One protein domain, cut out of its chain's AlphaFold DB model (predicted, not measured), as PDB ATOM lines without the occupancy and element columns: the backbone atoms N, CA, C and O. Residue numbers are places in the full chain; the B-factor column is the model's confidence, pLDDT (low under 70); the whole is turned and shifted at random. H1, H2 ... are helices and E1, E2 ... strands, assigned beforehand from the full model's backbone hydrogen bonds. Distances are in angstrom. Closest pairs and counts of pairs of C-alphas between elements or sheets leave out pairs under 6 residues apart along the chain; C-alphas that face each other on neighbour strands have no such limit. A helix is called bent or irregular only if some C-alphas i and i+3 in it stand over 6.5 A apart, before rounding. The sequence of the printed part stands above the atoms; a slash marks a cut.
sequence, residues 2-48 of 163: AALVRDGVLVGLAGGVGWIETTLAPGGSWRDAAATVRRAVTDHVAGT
ATOM      1  N   ALA A   2     401.085 295.732 855.123       71.56
ATOM      2  CA  ALA A   2     401.324 295.075 856.423       71.56
ATOM      3  C   ALA A   2     400.100 294.348 857.025       71.56
ATOM      4  O   ALA A   2     400.257 293.312 857.660       71.56
ATOM      5  N   ALA A   3     398.883 294.853 856.786       73.94
ATOM      6  CA  ALA A   3     397.650 294.183 857.206       73.94
ATOM      7  C   ALA A   3     397.482 292.792 856.570       73.94
ATOM      8  O   ALA A   3     397.227 291.840 857.283       73.94
ATOM      9  N   LEU A   4     397.759 292.626 855.271       76.25
ATOM     10  CA  LEU A   4     397.605 291.334 854.585       76.25
ATOM     11  C   LEU A   4     398.561 290.253 855.095       76.25
ATOM     12  O   LEU A   4     398.234 289.071 855.033       76.25
ATOM     13  N   VAL A   5     399.730 290.662 855.590       78.00
ATOM     14  CA  VAL A   5     400.680 289.753 856.239       78.00
ATOM     15  C   VAL A   5     400.195 289.396 857.644       78.00
ATOM     16  O   VAL A   5     400.182 288.226 858.012       78.00
ATOM     17  N   ARG A   6     399.740 290.389 858.421       79.25
ATOM     18  CA  ARG A   6     399.191 290.163 859.769       79.25
ATOM     19  C   ARG A   6     397.936 289.293 859.760       79.25
ATOM     20  O   ARG A   6     397.780 288.459 860.642       79.25
ATOM     21  N   ASP A   7     397.076 289.478 858.769       81.31
ATOM     22  CA  ASP A   7     395.794 288.785 858.646       81.31
ATOM     23  C   ASP A   7     395.960 287.384 858.018       81.31
ATOM     24  O   ASP A   7     394.981 286.684 857.775       81.31
ATOM     25  N   GLY A   8     397.201 286.963 857.736       82.75
ATOM     26  CA  GLY A   8     397.525 285.623 857.246       82.75
ATOM     27  C   GLY A   8     397.162 285.369 855.783       82.75
ATOM     28  O   GLY A   8     397.259 284.234 855.332       82.75
ATOM     29  N   VAL A   9     396.768 286.396 855.022       85.31
ATOM     30  CA  VAL A   9     396.506 286.274 853.579       85.31
ATOM     31  C   VAL A   9     397.819 286.054 852.827       85.31
ATOM     32  O   VAL A   9     397.926 285.161 851.987       85.31
ATOM     33  N   LEU A  10     398.839 286.852 853.148       89.38
ATOM     34  CA  LEU A  10     400.185 286.724 852.600       89.38
ATOM     35  C   LEU A  10     401.130 286.172 853.667       89.38
ATOM     36  O   LEU A  10     401.198 286.696 854.773       89.38
ATOM     37  N   VAL A  11     401.911 285.156 853.310       91.25
ATOM     38  CA  VAL A  11     402.988 284.609 854.159       91.25
ATOM     39  C   VAL A  11     404.368 285.117 853.752       91.25
ATOM     40  O   VAL A  11     405.335 284.919 854.481       91.25
ATOM     41  N   GLY A  12     404.467 285.777 852.598       86.31
ATOM     42  CA  GLY A  12     405.698 286.378 852.107       86.31
ATOM     43  C   GLY A  12     405.427 287.678 851.363       86.31
ATOM     44  O   GLY A  12     404.473 287.783 850.588       86.31
ATOM     45  N   LEU A  13     406.279 288.666 851.611       87.50
ATOM     46  CA  LEU A  13     406.365 289.906 850.855       87.50
ATOM     47  C   LEU A  13     407.848 290.240 850.703       87.50
ATOM     48  O   LEU A  13     408.528 290.491 851.696       87.50
ATOM     49  N   ALA A  14     408.329 290.228 849.468       84.88
ATOM     50  CA  ALA A  14     409.658 290.686 849.093       84.88
ATOM     51  C   ALA A  14     409.526 291.801 848.053       84.88
ATOM     52  O   ALA A  14     408.475 291.969 847.430       84.88
ATOM     53  N   GLY A  15     410.579 292.580 847.861       81.69
ATOM     54  CA  GLY A  15     410.572 293.620 846.847       81.69
ATOM     55  C   GLY A  15     411.922 294.288 846.690       81.69
ATOM     56  O   GLY A  15     412.838 294.071 847.482       81.69
ATOM     57  N   GLY A  16     411.995 295.105 845.653       80.44
ATOM     58  CA  GLY A  16     413.128 295.950 845.321       80.44
ATOM     59  C   GLY A  16     412.664 297.110 844.451       80.44
ATOM     60  O   GLY A  16     411.465 297.375 844.317       80.44
ATOM     61  N   VAL A  17     413.611 297.810 843.840       79.94
ATOM     62  CA  VAL A  17     413.298 298.913 842.929       79.94
ATOM     63  C   VAL A  17     412.472 298.379 841.756       79.94
ATOM     64  O   VAL A  17     412.915 297.517 841.005       79.94
ATOM     65  N   GLY A  18     411.241 298.875 841.613       79.25
ATOM     66  CA  GLY A  18     410.377 298.559 840.474       79.25
ATOM     67  C   GLY A  18     409.621 297.229 840.533       79.25
ATOM     68  O   GLY A  18     408.864 296.944 839.606       79.25
ATOM     69  N   TRP A  19     409.753 296.431 841.598       85.06
ATOM     70  CA  TRP A  19     409.032 295.162 841.712       85.06
ATOM     71  C   TRP A  19     408.700 294.788 843.156       85.06
ATOM     72  O   TRP A  19     409.395 295.138 844.108       85.06
ATOM     73  N   ILE A  20     407.639 294.001 843.294       88.56
ATOM     74  CA  ILE A  20     407.299 293.299 844.526       88.56
ATOM     75  C   ILE A  20     406.963 291.852 844.185       88.56
ATOM     76  O   ILE A  20     406.415 291.559 843.123       88.56
ATOM     77  N   GLU A  21     407.273 290.953 845.100       88.56
ATOM     78  CA  GLU A  21     406.841 289.566 845.063       88.56
ATOM     79  C   GLU A  21     405.998 289.297 846.300       88.56
ATOM     80  O   GLU A  21     406.322 289.703 847.416       88.56
ATOM     81  N   THR A  22     404.877 288.622 846.088       91.31
ATOM     82  CA  THR A  22     403.934 288.286 847.150       91.31
ATOM     83  C   THR A  22     403.718 286.786 847.153       91.31
ATOM     84  O   THR A  22     403.526 286.170 846.106       91.31
ATOM     85  N   THR A  23     403.756 286.189 848.338       92.56
ATOM     86  CA  THR A  23     403.546 284.756 848.535       92.56
ATOM     87  C   THR A  23     402.273 284.561 849.338       92.56
ATOM     88  O   THR A  23     402.167 285.018 850.477       92.56
ATOM     89  N   LEU A  24     401.302 283.889 848.727       93.81
ATOM     90  CA  LEU A  24     400.020 283.587 849.349       93.81
ATOM     91  C   LEU A  24     400.169 282.483 850.396       93.81
ATOM     92  O   LEU A  24     401.004 281.586 850.244       93.81
ATOM     93  N   ALA A  25     399.354 282.536 851.447       92.31
ATOM     94  CA  ALA A  25     399.311 281.472 852.437       92.31
ATOM     95  C   ALA A  25     398.952 280.107 851.818       92.31
ATOM     96  O   ALA A  25     398.162 280.048 850.868       92.31
ATOM     97  N   PRO A  26     399.493 278.996 852.359       92.62
ATOM     98  CA  PRO A  26     399.096 277.654 851.948       92.62
ATOM     99  C   PRO A  26     397.574 277.471 852.013       92.62
ATOM    100  O   PRO A  26     396.944 277.856 852.995       92.62
ATOM    101  N   GLY A  27     396.984 276.889 850.966       91.69
ATOM    102  CA  GLY A  27     395.530 276.709 850.857       91.69
ATOM    103  C   GLY A  27     394.750 277.956 850.420       91.69
ATOM    104  O   GLY A  27     393.546 277.863 850.199       91.69
ATOM    105  N   GLY A  28     395.410 279.107 850.253       89.12
ATOM    106  CA  GLY A  28     394.804 280.306 849.682       89.12
ATOM    107  C   GLY A  28     394.609 280.218 848.166       89.12
ATOM    108  O   GLY A  28     395.276 279.454 847.466       89.12
ATOM    109  N   SER A  29     393.725 281.065 847.638       93.44
ATOM    110  CA  SER A  29     393.457 281.202 846.204       93.44
ATOM    111  C   SER A  29     393.790 282.612 845.712       93.44
ATOM    112  O   SER A  29     393.265 283.614 846.203       93.44
ATOM    113  N   TRP A  30     394.655 282.702 844.694       92.88
ATOM    114  CA  TRP A  30     394.985 283.980 844.053       92.88
ATOM    115  C   TRP A  30     393.778 284.628 843.376       92.88
ATOM    116  O   TRP A  30     393.712 285.853 843.310       92.88
ATOM    117  N   ARG A  31     392.809 283.832 842.907       94.31
ATOM    118  CA  ARG A  31     391.570 284.352 842.313       94.31
ATOM    119  C   ARG A  31     390.806 285.227 843.312       94.31
ATOM    120  O   ARG A  31     390.289 286.266 842.915       94.31
ATOM    121  N   ASP A  32     390.828 284.853 844.588       92.62
ATOM    122  CA  ASP A  32     390.096 285.544 845.653       92.62
ATOM    123  C   ASP A  32     390.934 286.665 846.291       92.62
ATOM    124  O   ASP A  32     390.419 287.731 846.623       92.62
ATOM    125  N   ALA A  33     392.253 286.474 846.406       91.50
ATOM    126  CA  ALA A  33     393.145 287.427 847.072       91.50
ATOM    127  C   ALA A  33     393.627 288.587 846.179       91.50
ATOM    128  O   ALA A  33     393.958 289.661 846.688       91.50
ATOM    129  N   ALA A  34     393.693 288.408 844.854       91.94
ATOM    130  CA  ALA A  34     394.411 289.339 843.981       91.94
ATOM    131  C   ALA A  34     393.838 290.765 843.973       91.94
ATOM    132  O   ALA A  34     394.603 291.724 843.884       91.94
ATOM    133  N   ALA A  35     392.514 290.929 844.069       93.25
ATOM    134  CA  ALA A  35     391.898 292.258 844.119       93.25
ATOM    135  C   ALA A  35     392.316 293.021 845.385       93.25
ATOM    136  O   ALA A  35     392.722 294.181 845.306       93.25
ATOM    137  N   THR A  36     392.294 292.342 846.530       92.56
ATOM    138  CA  THR A  36     392.689 292.903 847.824       92.56
ATOM    139  C   THR A  36     394.177 293.241 847.856       92.56
ATOM    140  O   THR A  36     394.545 294.336 848.280       92.56
ATOM    141  N   VAL A  37     395.035 292.343 847.356       92.44
ATOM    142  CA  VAL A  37     396.483 292.589 847.258       92.44
ATOM    143  C   VAL A  37     396.758 293.792 846.360       92.44
ATOM    144  O   VAL A  37     397.444 294.713 846.791       92.44
ATOM    145  N   ARG A  38     396.174 293.843 845.153       92.19
ATOM    146  CA  ARG A  38     396.346 294.984 844.238       92.19
ATOM    147  C   ARG A  38     395.930 296.296 844.884       92.19
ATOM    148  O   ARG A  38     396.704 297.242 844.846       92.19
ATOM    149  N   ARG A  39     394.756 296.345 845.516       91.50
ATOM    150  CA  ARG A  39     394.299 297.544 846.227       91.50
ATOM    151  C   ARG A  39     395.295 297.963 847.306       91.50
ATOM    152  O   ARG A  39     395.698 299.117 847.341       91.50
ATOM    153  N   ALA A  40     395.745 297.027 848.138       90.88
ATOM    154  CA  ALA A  40     396.690 297.322 849.210       90.88
ATOM    155  C   ALA A  40     398.056 297.826 848.708       90.88
ATOM    156  O   ALA A  40     398.730 298.550 849.443       90.88
ATOM    157  N   VAL A  41     398.473 297.424 847.502       90.25
ATOM    158  CA  VAL A  41     399.667 297.946 846.821       90.25
ATOM    159  C   VAL A  41     399.397 299.347 846.285       90.25
ATOM    160  O   VAL A  41     400.168 300.255 846.579       90.25
ATOM    161  N   THR A  42     398.295 299.550 845.558       90.38
ATOM    162  CA  THR A  42     397.920 300.861 845.007       90.38
ATOM    163  C   THR A  42     397.780 301.914 846.102       90.38
ATOM    164  O   THR A  42     398.360 302.989 845.982       90.38
ATOM    165  N   ASP A  43     397.091 301.591 847.198       89.88
ATOM    166  CA  ASP A  43     396.905 302.495 848.337       89.88
ATOM    167  C   ASP A  43     398.255 302.858 848.985       89.88
ATOM    168  O   ASP A  43     398.479 304.000 849.382       89.88
ATOM    169  N   HIS A  44     399.188 301.901 849.061       86.19
ATOM    170  CA  HIS A  44     400.528 302.147 849.597       86.19
ATOM    171  C   HIS A  44     401.360 303.059 848.686       86.19
ATOM    172  O   HIS A  44     401.990 304.001 849.169       86.19
ATOM    173  N   VAL A  45     401.339 302.807 847.375       85.81
ATOM    174  CA  VAL A  45     402.054 303.626 846.385       85.81
ATOM    175  C   VAL A  45     401.488 305.046 846.350       85.81
ATOM    176  O   VAL A  45     402.263 305.995 846.348       85.81
ATOM    177  N   ALA A  46     400.163 305.212 846.406       87.19
ATOM    178  CA  ALA A  46     399.517 306.525 846.426       87.19
ATOM    179  C   ALA A  46     399.904 307.375 847.652       87.19
ATOM    180  O   ALA A  46     399.935 308.600 847.565       87.19
ATOM    181  N   GLY A  47     400.213 306.734 848.783       84.19
ATOM    182  CA  GLY A  47     400.692 307.403 849.995       84.19
ATOM    183  C   GLY A  47     402.202 307.660 850.035       84.19
ATOM    184  O   GLY A  47     402.687 308.223 851.014       84.19
ATOM    185  N   THR A  48     402.957 307.238 849.017       83.56
ATOM    186  CA  THR A  48     404.419 307.362 848.977       83.56
ATOM    187  C   THR A  48     404.821 308.487 848.028       83.56
ATOM    188  O   THR A  48     404.444 308.489 846.859       83.56
TER     189      THR A  48
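Overview. This is residues 2 to 48 of the 163 residues of a protein of Kocuria tytonicola (UniProt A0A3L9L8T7). A two-stranded hairpin, E1 and E2, has the long helix H2 over one of its faces, nearer to E2 than to E1, while the short helix H1 sits by the beginning of E1, close to H2 as well. The contacts between the hairpin and H2 are few, and the loop of residues 25 to 29 makes the turn from E2 into H2. The printed part has 47 residues, with two named helices and two named strands in the order H1, E1, E2, H2; the sheet, in the order E1, E2, is antiparallel, and the class is mixed, helices and strands. The whole is compact, with a radius of gyration of the C-alphas of 10.6 A, and elongated in outline, spanning 31 by 19 by 18 A.

Along the chain. Begin with the sheet: find C-alpha 10 at (400.185, 286.724, 852.600), where E1, residues 10 to 16, begins; it runs 17.5 A from first to last C-alpha. E2, residues 19 to 24, runs 16.5 A and ends at C-alpha 24, at (400.020, 283.587, 849.349). H2, residues 30 to 46, is the longest helix, 23.1 A, and ends at C-alpha 46, at (399.517, 306.525, 846.426). H2 is irregular: C-alphas 32 and 35 are 7.1 A apart. H1, residues 2 to 6, measures 6.3 A.

Arrangement. Look first at the hairpin of E1 and E2, antiparallel neighbours at 169 degrees between their directions. N 14 and O 21 are within hydrogen-bond range at 2.9 A, and N 23 and O 12 at 2.8 A. Next compare E2 with H2: their closest C-alphas, those of Leu 24 and Trp 30, are 7.3 A apart, and this is the one pair within 8 A. E1 and H2 are apart. Between H1 and E1 you find 4 pairs of C-alphas within 8 A, the closest being those of Leu 4 and Leu 10 at 5.6 A. H1 and H2 are close but not clearly touching, with the C-alphas of Leu 4 and Val 37 the closest at 7.5 A. H1 and E2 are apart. In H1 every O i to N i+4 pair is within hydrogen-bond range; in H2, 11 of 13 are.

Size, cuts and confidence. The two C-alphas farthest apart are those of Gly 27 and Thr 48, at 32.0 A. The printed part has no cut, and the links H1 to E1, E1 to E2 and E2 to H2 are tight. The mean pLDDT of the printed part is 87.3, and no printed residue is under 70; compare H1, with a mean of 76, and H2, with 91.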